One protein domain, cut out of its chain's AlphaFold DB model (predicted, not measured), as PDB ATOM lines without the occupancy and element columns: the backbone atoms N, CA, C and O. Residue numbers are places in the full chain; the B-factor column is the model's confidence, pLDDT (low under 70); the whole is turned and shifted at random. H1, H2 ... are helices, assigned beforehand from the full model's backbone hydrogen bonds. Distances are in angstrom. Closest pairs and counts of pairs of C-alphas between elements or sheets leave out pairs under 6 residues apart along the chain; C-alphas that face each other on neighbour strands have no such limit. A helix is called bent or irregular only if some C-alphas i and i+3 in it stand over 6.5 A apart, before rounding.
ATOM      1  N   GLU A   2     -32.064 -57.360  55.478       43.72
ATOM      2  CA  GLU A   2     -30.691 -57.757  55.123       43.72
ATOM      3  C   GLU A   2     -29.993 -56.609  54.368       43.72
ATOM      4  O   GLU A   2     -30.603 -56.045  53.447       43.72
ATOM      5  N   PRO A   3     -28.762 -56.208  54.737       53.00
ATOM      6  CA  PRO A   3     -27.990 -55.275  53.928       53.00
ATOM      7  C   PRO A   3     -27.883 -55.844  52.510       53.00
ATOM      8  O   PRO A   3     -27.444 -56.977  52.332       53.00
ATOM      9  N   SER A   4     -28.309 -55.095  51.486       73.38
ATOM     10  CA  SER A   4     -28.178 -55.603  50.118       73.38
ATOM     11  C   SER A   4     -26.700 -55.872  49.824       73.38
ATOM     12  O   SER A   4     -25.829 -55.095  50.222       73.38
ATOM     13  N   ARG A   5     -26.404 -56.971  49.125       75.25
ATOM     14  CA  ARG A   5     -25.035 -57.364  48.746       75.25
ATOM     15  C   ARG A   5     -24.262 -56.209  48.089       75.25
ATOM     16  O   ARG A   5     -23.063 -56.079  48.293       75.25
ATOM     17  N   ASP A   6     -24.965 -55.323  47.389       78.62
ATOM     18  CA  ASP A   6     -24.396 -54.124  46.769       78.62
ATOM     19  C   ASP A   6     -23.976 -53.050  47.782       78.62
ATOM     20  O   ASP A   6     -22.961 -52.388  47.580       78.62
ATOM     21  N   ARG A   7     -24.692 -52.895  48.906       77.62
ATOM     22  CA  ARG A   7     -24.267 -52.006  50.002       77.62
ATOM     23  C   ARG A   7     -22.989 -52.511  50.657       77.62
ATOM     24  O   ARG A   7     -22.085 -51.717  50.889       77.62
ATOM     25  N   LEU A   8     -22.898 -53.820  50.911       75.00
ATOM     26  CA  LEU A   8     -21.677 -54.431  51.441       75.00
ATOM     27  C   LEU A   8     -20.504 -54.219  50.480       75.00
ATOM     28  O   LEU A   8     -19.434 -53.790  50.895       75.00
ATOM     29  N   ARG A   9     -20.726 -54.438  49.182       80.75
ATOM     30  CA  ARG A   9     -19.727 -54.188  48.139       80.75
ATOM     31  C   ARG A   9     -19.249 -52.741  48.111       80.75
ATOM     32  O   ARG A   9     -18.049 -52.496  48.073       80.75
ATOM     33  N   LEU A  10     -20.173 -51.786  48.187       83.88
ATOM     34  CA  LEU A  10     -19.845 -50.363  48.222       83.88
ATOM     35  C   LEU A  10     -19.003 -50.000  49.459       83.88
ATOM     36  O   LEU A  10     -18.039 -49.247  49.342       83.88
ATOM     37  N   LEU A  11     -19.342 -50.560  50.625       79.12
ATOM     38  CA  LEU A  11     -18.597 -50.357  51.871       79.12
ATOM     39  C   LEU A  11     -17.188 -50.948  51.798       79.12
ATOM     40  O   LEU A  11     -16.225 -50.269  52.149       79.12
ATOM     41  N   VAL A  12     -17.054 -52.181  51.301       80.50
ATOM     42  CA  VAL A  12     -15.746 -52.815  51.096       80.50
ATOM     43  C   VAL A  12     -14.929 -51.999  50.100       80.50
ATOM     44  O   VAL A  12     -13.768 -51.708  50.364       80.50
ATOM     45  N   LEU A  13     -15.529 -51.536  48.999       85.19
ATOM     46  CA  LEU A  13     -14.824 -50.721  48.015       85.19
ATOM     47  C   LEU A  13     -14.312 -49.407  48.607       85.19
ATOM     48  O   LEU A  13     -13.163 -49.033  48.372       85.19
ATOM     49  N   TYR A  14     -15.157 -48.720  49.375       82.25
ATOM     50  CA  TYR A  14     -14.778 -47.509  50.093       82.25
ATOM     51  C   TYR A  14     -13.609 -47.778  51.044       82.25
ATOM     52  O   TYR A  14     -12.607 -47.070  51.002       82.25
ATOM     53  N   PHE A  15     -13.690 -48.844  51.840       80.44
ATOM     54  CA  PHE A  15     -12.629 -49.222  52.767       80.44
ATOM     55  C   PHE A  15     -11.308 -49.508  52.037       80.44
ATOM     56  O   PHE A  15     -10.271 -48.937  52.366       80.44
ATOM     57  N   LEU A  16     -11.333 -50.322  50.986       82.56
ATOM     58  CA  LEU A  16     -10.127 -50.650  50.231       82.56
ATOM     59  C   LEU A  16      -9.516 -49.422  49.540       82.56
ATOM     60  O   LEU A  16      -8.302 -49.233  49.555       82.56
ATOM     61  N   SER A  17     -10.346 -48.554  48.968       80.00
ATOM     62  CA  SER A  17      -9.866 -47.407  48.188       80.00
ATOM     63  C   SER A  17      -9.374 -46.273  49.091       80.00
ATOM     64  O   SER A  17      -8.294 -45.720  48.876       80.00
ATOM     65  N   SER A  18     -10.147 -45.939  50.124       73.88
ATOM     66  CA  SER A  18      -9.903 -44.780  50.986       73.88
ATOM     67  C   SER A  18      -9.063 -45.100  52.218       73.88
ATOM     68  O   SER A  18      -8.367 -44.211  52.698       73.88
ATOM     69  N   VAL A  19      -9.097 -46.336  52.724       73.31
ATOM     70  CA  VAL A  19      -8.382 -46.727  53.952       73.31
ATOM     71  C   VAL A  19      -7.131 -47.539  53.626       73.31
ATOM     72  O   VAL A  19      -6.046 -47.187  54.077       73.31
ATOM     73  N   ILE A  20      -7.249 -48.587  52.802       76.94
ATOM     74  CA  ILE A  20      -6.099 -49.441  52.457       76.94
ATOM     75  C   ILE A  20      -5.163 -48.741  51.464       76.94
ATOM     76  O   ILE A  20      -3.957 -48.681  51.702       76.94
ATOM     77  N   CYS A  21      -5.687 -48.187  50.370       75.62
ATOM     78  CA  CYS A  21      -4.877 -47.465  49.382       75.62
ATOM     79  C   CYS A  21      -4.746 -45.963  49.684       75.62
ATOM     80  O   CYS A  21      -3.848 -45.313  49.163       75.62
ATOM     81  N   GLY A  22      -5.622 -45.396  50.518       71.62
ATOM     82  CA  GLY A  22      -5.544 -43.986  50.903       71.62
ATOM     83  C   GLY A  22      -5.825 -42.991  49.775       71.62
ATOM     84  O   GLY A  22      -5.354 -41.861  49.847       71.62
ATOM     85  N   GLN A  23      -6.551 -43.365  48.717       70.12
ATOM     86  CA  GLN A  23      -6.759 -42.495  47.553       70.12
ATOM     87  C   GLN A  23      -7.368 -41.138  47.965       70.12
ATOM     88  O   GLN A  23      -8.551 -41.034  48.277       70.12
ATOM     89  N   ALA A  24      -6.538 -40.088  47.974       59.16
ATOM     90  CA  ALA A  24      -6.878 -38.788  48.564       59.16
ATOM     91  C   ALA A  24      -7.485 -37.782  47.569       59.16
ATOM     92  O   ALA A  24      -7.985 -36.732  47.974       59.16
ATOM     93  N   LYS A  25      -7.416 -38.063  46.262       62.38
ATOM     94  CA  LYS A  25      -7.980 -37.192  45.223       62.38
ATOM     95  C   LYS A  25      -9.475 -37.469  45.073       62.38
ATOM     96  O   LYS A  25      -9.871 -38.594  44.795       62.38
ATOM     97  N   THR A  26     -10.289 -36.429  45.229       60.28
ATOM     98  CA  THR A  26     -11.756 -36.483  45.135       60.28
ATOM     99  C   THR A  26     -12.270 -35.582  44.011       60.28
ATOM    100  O   THR A  26     -11.619 -34.602  43.656       60.28
ATOM    101  N   GLY A  27     -13.475 -35.843  43.497       61.72
ATOM    102  CA  GLY A  27     -14.110 -34.994  42.482       61.72
ATOM    103  C   GLY A  27     -13.651 -35.313  41.056       61.72
ATOM    104  O   GLY A  27     -13.363 -36.461  40.741       61.72
ATOM    105  N   LYS A  28     -13.621 -34.307  40.173       68.06
ATOM    106  CA  LYS A  28     -13.348 -34.502  38.732       68.06
ATOM    107  C   LYS A  28     -11.922 -34.975  38.426       68.06
ATOM    108  O   LYS A  28     -11.712 -35.586  37.387       68.06
ATOM    109  N   ASP A  29     -10.992 -34.725  39.344       64.62
ATOM    110  CA  ASP A  29      -9.581 -35.109  39.227       64.62
ATOM    111  C   ASP A  29      -9.257 -36.402  39.997       64.62
ATOM    112  O   ASP A  29      -8.086 -36.766  40.159       64.62
ATOM    113  N   ALA A  30     -10.283 -37.084  40.523       66.06
ATOM    114  CA  ALA A  30     -10.111 -38.369  41.178       66.06
ATOM    115  C   ALA A  30      -9.691 -39.427  40.142       66.06
ATOM    116  O   ALA A  30     -10.318 -39.526  39.083       66.06
ATOM    117  N   PRO A  31      -8.649 -40.227  40.422       68.56
ATOM    118  CA  PRO A  31      -8.328 -41.364  39.579       68.56
ATOM    119  C   PRO A  31      -9.498 -42.351  39.581       68.56
ATOM    120  O   PRO A  31     -10.215 -42.487  40.577       68.56
ATOM    121  N   SER A  32      -9.677 -43.057  38.466       79.31
ATOM    122  CA  SER A  32     -10.602 -44.184  38.414       79.31
ATOM    123  C   SER A  32     -10.268 -45.188  39.514       79.31
ATOM    124  O   SER A  32      -9.098 -45.407  39.836       79.31
ATOM    125  N   VAL A  33     -11.306 -45.824  40.057       78.50
ATOM    126  CA  VAL A  33     -11.140 -46.936  40.991       78.50
ATOM    127  C   VAL A  33     -10.251 -47.997  40.344       78.50
ATOM    128  O   VAL A  33     -10.483 -48.400  39.202       78.50
ATOM    129  N   GLU A  34      -9.237 -48.439  41.083       82.62
ATOM    130  CA  GLU A  34      -8.290 -49.444  40.613       82.62
ATOM    131  C   GLU A  34      -9.033 -50.734  40.213       82.62
ATOM    132  O   GLU A  34      -9.792 -51.277  41.025       82.62
ATOM    133  N   PRO A  35      -8.810 -51.277  39.000       87.69
ATOM    134  CA  PRO A  35      -9.519 -52.468  38.522       87.69
ATOM    135  C   PRO A  35      -9.395 -53.675  39.458       87.69
ATOM    136  O   PRO A  35     -10.314 -54.486  39.574       87.69
ATOM    137  N   PHE A  36      -8.264 -53.782  40.158       87.88
ATOM    138  CA  PHE A  36      -8.047 -54.818  41.159       87.88
ATOM    139  C   PHE A  36      -9.015 -54.706  42.350       87.88
ATOM    140  O   PHE A  36      -9.533 -55.724  42.804       87.88
ATOM    141  N   LEU A  37      -9.309 -53.489  42.819       87.25
ATOM    142  CA  LEU A  37     -10.234 -53.267  43.934       87.25
ATOM    143  C   LEU A  37     -11.673 -53.608  43.545       87.25
ATOM    144  O   LEU A  37     -12.388 -54.220  44.334       87.25
ATOM    145  N   LEU A  38     -12.074 -53.293  42.309       87.88
ATOM    146  CA  LEU A  38     -13.377 -53.703  41.772       87.88
ATOM    147  C   LEU A  38     -13.516 -55.231  41.772       87.88
ATOM    148  O   LEU A  38     -14.489 -55.764  42.299       87.88
ATOM    149  N   ARG A  39     -12.491 -55.945  41.290       88.19
ATOM    150  CA  ARG A  39     -12.462 -57.413  41.313       88.19
ATOM    151  C   ARG A  39     -12.544 -57.981  42.734       88.19
ATOM    152  O   ARG A  39     -13.225 -58.980  42.946       88.19
ATOM    153  N   ALA A  40     -11.852 -57.374  43.697       84.94
ATOM    154  CA  ALA A  40     -11.893 -57.814  45.091       84.94
ATOM    155  C   ALA A  40     -13.275 -57.626  45.733       84.94
ATOM    156  O   ALA A  40     -13.678 -58.414  46.582       84.94
ATOM    157  N   VAL A  41     -14.017 -56.607  45.314       86.75
ATOM    158  CA  VAL A  41     -15.375 -56.339  45.795       86.75
ATOM    159  C   VAL A  41     -16.402 -57.265  45.130       86.75
ATOM    160  O   VAL A  41     -17.379 -57.673  45.762       86.75
ATOM    161  N   ASP A  42     -16.170 -57.656  43.878       86.31
ATOM    162  CA  ASP A  42     -17.000 -58.647  43.190       86.31
ATOM    163  C   ASP A  42     -16.847 -60.055  43.788       86.31
ATOM    164  O   ASP A  42     -17.849 -60.766  43.928       86.31
ATOM    165  N   ASP A  43     -15.626 -60.410  44.204       86.69
ATOM    166  CA  ASP A  43     -15.271 -61.645  44.912       86.69
ATOM    167  C   ASP A  43     -14.930 -61.368  46.386       86.69
ATOM    168  O   ASP A  43     -13.771 -61.230  46.780       86.69
ATOM    169  N   LEU A  44     -15.954 -61.338  47.241       79.25
ATOM    170  CA  LEU A  44     -15.769 -61.099  48.677       79.25
ATOM    171  C   LEU A  44     -14.870 -62.144  49.363       79.25
ATOM    172  O   LEU A  44     -14.338 -61.869  50.436       79.25
ATOM    173  N   ASN A  45     -14.660 -63.321  48.764       80.19
ATOM    174  CA  ASN A  45     -13.755 -64.325  49.314       80.19
ATOM    175  C   ASN A  45     -12.286 -63.942  49.078       80.19
ATOM    176  O   ASN A  45     -11.442 -64.110  49.962       80.19
ATOM    177  N   LEU A  46     -11.988 -63.327  47.928       78.25
ATOM    178  CA  LEU A  46     -10.717 -62.638  47.701       78.25
ATOM    179  C   LEU A  46     -10.527 -61.515  48.726       78.25
ATOM    180  O   LEU A  46      -9.445 -61.388  49.289       78.25
ATOM    181  N   SER A  47     -11.584 -60.762  49.052       73.94
ATOM    182  CA  SER A  47     -11.505 -59.736  50.102       73.94
ATOM    183  C   SER A  47     -11.143 -60.274  51.486       73.94
ATOM    184  O   SER A  47     -10.495 -59.562  52.247       73.94
ATOM    185  N   LYS A  48     -11.489 -61.521  51.811       71.38
ATOM    186  CA  LYS A  48     -11.106 -62.144  53.088       71.38
ATOM    187  C   LYS A  48      -9.675 -62.685  53.092       71.38
ATOM    188  O   LYS A  48      -9.008 -62.651  54.116       71.38
ATOM    189  N   THR A  49      -9.212 -63.202  51.957       75.88
ATOM    190  CA  THR A  49      -7.964 -63.985  51.875       75.88
ATOM    191  C   THR A  49      -6.767 -63.193  51.358       75.88
ATOM    192  O   THR A  49      -5.622 -63.622  51.509       75.88
ATOM    193  N   PHE A  50      -7.003 -62.041  50.731       75.62
ATOM    194  CA  PHE A  50      -5.947 -61.239  50.132       75.62
ATOM    195  C   PHE A  50      -5.115 -60.494  51.197       75.62
ATOM    196  O   PHE A  50      -5.676 -59.933  52.138       75.62
ATOM    197  N   PRO A  51      -3.774 -60.430  51.063       75.25
ATOM    198  CA  PRO A  51      -2.899 -59.798  52.050       75.25
ATOM    199  C   PRO A  51      -2.919 -58.263  51.933       75.25
ATOM    200  O   PRO A  51      -1.957 -57.638  51.480       75.25
ATOM    201  N   TRP A  52      -4.012 -57.638  52.370       78.00
ATOM    202  CA  TRP A  52      -4.235 -56.189  52.283       78.00
ATOM    203  C   TRP A  52      -3.136 -55.350  52.932       78.00
ATOM    204  O   TRP A  52      -2.775 -54.304  52.394       78.00
ATOM    205  N   GLY A  53      -2.550 -55.831  54.033       68.12
ATOM    206  CA  GLY A  53      -1.427 -55.159  54.694       68.12
ATOM    207  C   GLY A  53      -0.204 -55.013  53.784       68.12
ATOM    208  O   GLY A  53       0.403 -53.947  53.742       68.12
ATOM    209  N   LYS A  54       0.108 -56.041  52.979       75.62
ATOM    210  CA  LYS A  54       1.207 -55.980  52.005       75.62
ATOM    211  C   LYS A  54       0.912 -54.978  50.892       75.62
ATOM    212  O   LYS A  54       1.762 -54.155  50.585       75.62
ATOM    213  N   LEU A  55      -0.298 -55.012  50.331       80.25
ATOM    214  CA  LEU A  55      -0.702 -54.055  49.295       80.25
ATOM    215  C   LEU A  55      -0.619 -52.611  49.801       80.25
ATOM    216  O   LEU A  55      -0.121 -51.740  49.096       80.25
ATOM    217  N   SER A  56      -1.095 -52.365  51.024       75.25
ATOM    218  CA  SER A  56      -1.051 -51.042  51.644       75.25
ATOM    219  C   SER A  56       0.386 -50.563  51.861       75.25
ATOM    220  O   SER A  56       0.710 -49.418  51.550       75.25
ATOM    221  N   PHE A  57       1.267 -51.455  52.325       70.12
ATOM    222  CA  PHE A  57       2.691 -51.176  52.491       70.12
ATOM    223  C   PHE A  57       3.382 -50.860  51.157       70.12
ATOM    224  O   PHE A  57       4.090 -49.860  51.054       70.12
ATOM    225  N   ASP A  58       3.127 -51.653  50.115       76.25
ATOM    226  CA  ASP A  58       3.691 -51.428  48.780       76.25
ATOM    227  C   ASP A  58       3.212 -50.087  48.190       76.25
ATOM    228  O   ASP A  58       4.000 -49.339  47.603       76.25
ATOM    229  N   TYR A  59       1.932 -49.743  48.387       76.38
ATOM    230  CA  TYR A  59       1.373 -48.455  47.966       76.38
ATOM    231  C   TYR A  59       2.035 -47.290  48.710       76.38
ATOM    232  O   TYR A  59       2.466 -46.321  48.092       76.38
ATOM    233  N   MET A  60       2.205 -47.421  50.026       74.69
ATOM    234  CA  MET A  60       2.888 -46.429  50.853       74.69
ATOM    235  C   MET A  60       4.338 -46.214  50.410       74.69
ATOM    236  O   MET A  60       4.756 -45.072  50.238       74.69
ATOM    237  N   LEU A  61       5.107 -47.284  50.184       75.88
ATOM    238  CA  LEU A  61       6.490 -47.173  49.715       75.88
ATOM    239  C   LEU A  61       6.580 -46.452  48.371       75.88
ATOM    240  O   LEU A  61       7.478 -45.632  48.168       75.88
ATOM    241  N   LYS A  62       5.636 -46.717  47.463       80.19
ATOM    242  CA  LYS A  62       5.550 -46.020  46.181       80.19
ATOM    243  C   LYS A  62       5.283 -44.527  46.369       80.19
ATOM    244  O   LYS A  62       5.954 -43.718  45.731       80.19
ATOM    245  N   GLU A  63       4.369 -44.156  47.260       75.69
ATOM    246  CA  GLU A  63       4.051 -42.751  47.543       75.69
ATOM    247  C   GLU A  63       5.191 -42.027  48.273       75.69
ATOM    248  O   GLU A  63       5.496 -40.880  47.945       75.69
ATOM    249  N   ILE A  64       5.891 -42.698  49.194       72.38
ATOM    250  CA  ILE A  64       7.119 -42.180  49.820       72.38
ATOM    251  C   ILE A  64       8.181 -41.950  48.749       72.38
ATOM    252  O   ILE A  64       8.731 -40.855  48.661       72.38
ATOM    253  N   SER A  65       8.445 -42.942  47.897       76.44
ATOM    254  CA  SER A  65       9.422 -42.813  46.814       76.44
ATOM    255  C   SER A  65       9.054 -41.672  45.868       76.44
ATOM    256  O   SER A  65       9.927 -40.893  45.489       76.44
ATOM    257  N   HIS A  66       7.774 -41.546  45.506       79.12
ATOM    258  CA  HIS A  66       7.280 -40.455  44.674       79.12
ATOM    259  C   HIS A  66       7.500 -39.097  45.342       79.12
ATOM    260  O   HIS A  66       8.010 -38.182  44.704       79.12
ATOM    261  N   THR A  67       7.187 -38.988  46.634       69.81
ATOM    262  CA  THR A  67       7.396 -37.780  47.444       69.81
ATOM    263  C   THR A  67       8.876 -37.404  47.490       69.81
ATOM    264  O   THR A  67       9.230 -36.268  47.187       69.81
ATOM    265  N   MET A  68       9.759 -38.364  47.775       71.56
ATOM    266  CA  MET A  68      11.207 -38.146  47.811       71.56
ATOM    267  C   MET A  68      11.747 -37.685  46.457       71.56
ATOM    268  O   MET A  68      12.561 -36.769  46.408       71.56
ATOM    269  N   SER A  69      11.273 -38.269  45.351       76.88
ATOM    270  CA  SER A  69      11.630 -37.806  44.005       76.88
ATOM    271  C   SER A  69      11.068 -36.419  43.690       76.88
ATOM    272  O   SER A  69      11.755 -35.619  43.067       76.88
ATOM    273  N   HIS A  70       9.836 -36.121  44.110       78.19
ATOM    274  CA  HIS A  70       9.170 -34.845  43.837       78.19
ATOM    275  C   HIS A  70       9.820 -33.668  44.577       78.19
ATOM    276  O   HIS A  70       9.872 -32.563  44.042       78.19
ATOM    277  N   PHE A  71      10.322 -33.910  45.787       74.44
ATOM    278  CA  PHE A  71      10.934 -32.897  46.647       74.44
ATOM    279  C   PHE A  71      12.464 -32.968  46.707       74.44
ATOM    280  O   PHE A  71      13.060 -32.322  47.560       74.44
ATOM    281  N   GLU A  72      13.107 -33.760  45.844       76.94
ATOM    282  CA  GLU A  72      14.572 -33.946  45.846       76.94
ATOM    283  C   GLU A  72      15.128 -34.364  47.226       76.94
ATOM    284  O   GLU A  72      16.253 -34.052  47.600       76.94
ATOM    285  N   GLY A  73      14.319 -35.099  47.990       67.88
ATOM    286  CA  GLY A  73      14.645 -35.578  49.330       67.88
ATOM    287  C   GLY A  73      14.326 -34.626  50.488       67.88
ATOM    288  O   GLY A  73      14.452 -35.056  51.633       67.88
ATOM    289  N   GLU A  74      13.862 -33.395  50.241       64.12
ATOM    290  CA  GLU A  74      13.541 -32.431  51.303       64.12
ATOM    291  C   GLU A  74      12.208 -31.702  51.067       64.12
ATOM    292  O   GLU A  74      12.054 -30.876  50.165       64.12
ATOM    293  N   VAL A  75      11.220 -31.970  51.927       61.50
ATOM    294  CA  VAL A  75       9.938 -31.250  51.898       61.50
ATOM    295  C   VAL A  75      10.150 -29.834  52.431       61.50
ATOM    296  O   VAL A  75      10.500 -29.645  53.594       61.50
ATOM    297  N   LYS A  76       9.911 -28.832  51.580       67.94
ATOM    298  CA  LYS A  76      10.077 -27.415  51.935       67.94
ATOM    299  C   LYS A  76       9.162 -27.009  53.091       67.94
ATOM    300  O   LYS A  76       8.005 -27.426  53.167       67.94
ATOM    301  N   GLU A  77       9.666 -26.122  53.945       57.50
ATOM    302  CA  GLU A  77       8.903 -25.551  55.054       57.50
ATOM    303  C   GLU A  77       7.604 -24.890  54.550       57.50
ATOM    304  O   GLU A  77       7.596 -24.160  53.558       57.50
ATOM    305  N   GLY A  78       6.481 -25.199  55.205       53.62
ATOM    306  CA  GLY A  78       5.147 -24.725  54.813       53.62
ATOM    307  C   GLY A  78       4.440 -25.550  53.726       53.62
ATOM    308  O   GLY A  78       3.269 -25.289  53.450       53.62
ATOM    309  N   VAL A  79       5.085 -26.563  53.133       54.75
ATOM    310  CA  VAL A  79       4.432 -27.474  52.180       54.75
ATOM    311  C   VAL A  79       3.731 -28.613  52.919       54.75
ATOM    312  O   VAL A  79       4.352 -29.418  53.606       54.75
TER     313      VAL A  79
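What this domain is: This is residues 2 to 79 of the 212 residues of the protein "(rape) hypothetical protein" of Brassica napus (UniProt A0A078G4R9). A long helix, H4, reaches away from a small cluster of three helices, H1, H2 and H3; its beginning meets the end of H1, and the two helices run the same way at an angle and together make most of the length. In the cluster, H1 and the short H2 form a helical hairpin, H3 turns the corner after H2, and residues 24 to 30 of the long link between H1 and H2 stick out as a free loop. The printed part has 78 residues with four named helices, in the order H1, H2, H3, H4, and no named strand; its class is all helix. The whole is loose, with a radius of gyration of the C-alphas of 15.5 A, and elongated, with spans of 51 by 28 by 18 A.

Where its parts are: H4, residues 52 to 70, is the longest helix, 26.6 A from its first C-alpha at (-4.235, -56.189, 52.283) to its last at (9.170, -34.845, 43.837). H1, residues 5 to 20, begins with C-alpha 5 at (-25.035, -57.364, 48.746) and is 20.9 A long; it is neither bent nor irregular, but only just: C-alphas 17 and 20 are 6.0 A apart. H2, residues 35 to 42, is 10.8 A long, and H3, residues 44 to 49, is 8.9 A long.

How they stand to each other: H4 touches H1 with residues 52 to 56 alone, and H1 touches H4 with residue 20 alone; the closest C-alphas are those of Ile 20 and Ser 56, 5.4 A apart. H1 and H4 run the same way at a steep tilt of 42 degrees. H1 also touches H2, with the C-alphas of Arg 9 and Val 41 closest at 5.4 A. These two form a helical hairpin, running opposite ways at a steep tilt of 38 degrees. H2 and H3 only just touch, with 3 pairs of C-alphas within 8 A, and touch only at the corner by their link; the C-alphas of Ala 40 and Ser 47 are closest, at 5.4 A, and the lines are about perpendicular at 73 degrees. H1 and H3 are close but not clearly touching, with the closest C-alphas, those of Arg 9 and Leu 44, 8.0 A apart. H4 is apart from H2 and from H3. In H1, H2, H3 and H4 every O i to N i+4 pair is within hydrogen-bond range.

The domain as a whole: The two C-alphas farthest apart are those of Glu 2 and Glu 72, at 52.0 A. The printed part has no cut. The link from H1 to H2, residues 21 to 34, is long, while the links from H2 to H3 and from H3 to H4 are tight. The mean pLDDT of the printed part is 74.4, and it is under 70 in residues 2 to 3, 24 to 31, 53, 67 and 73 to 79.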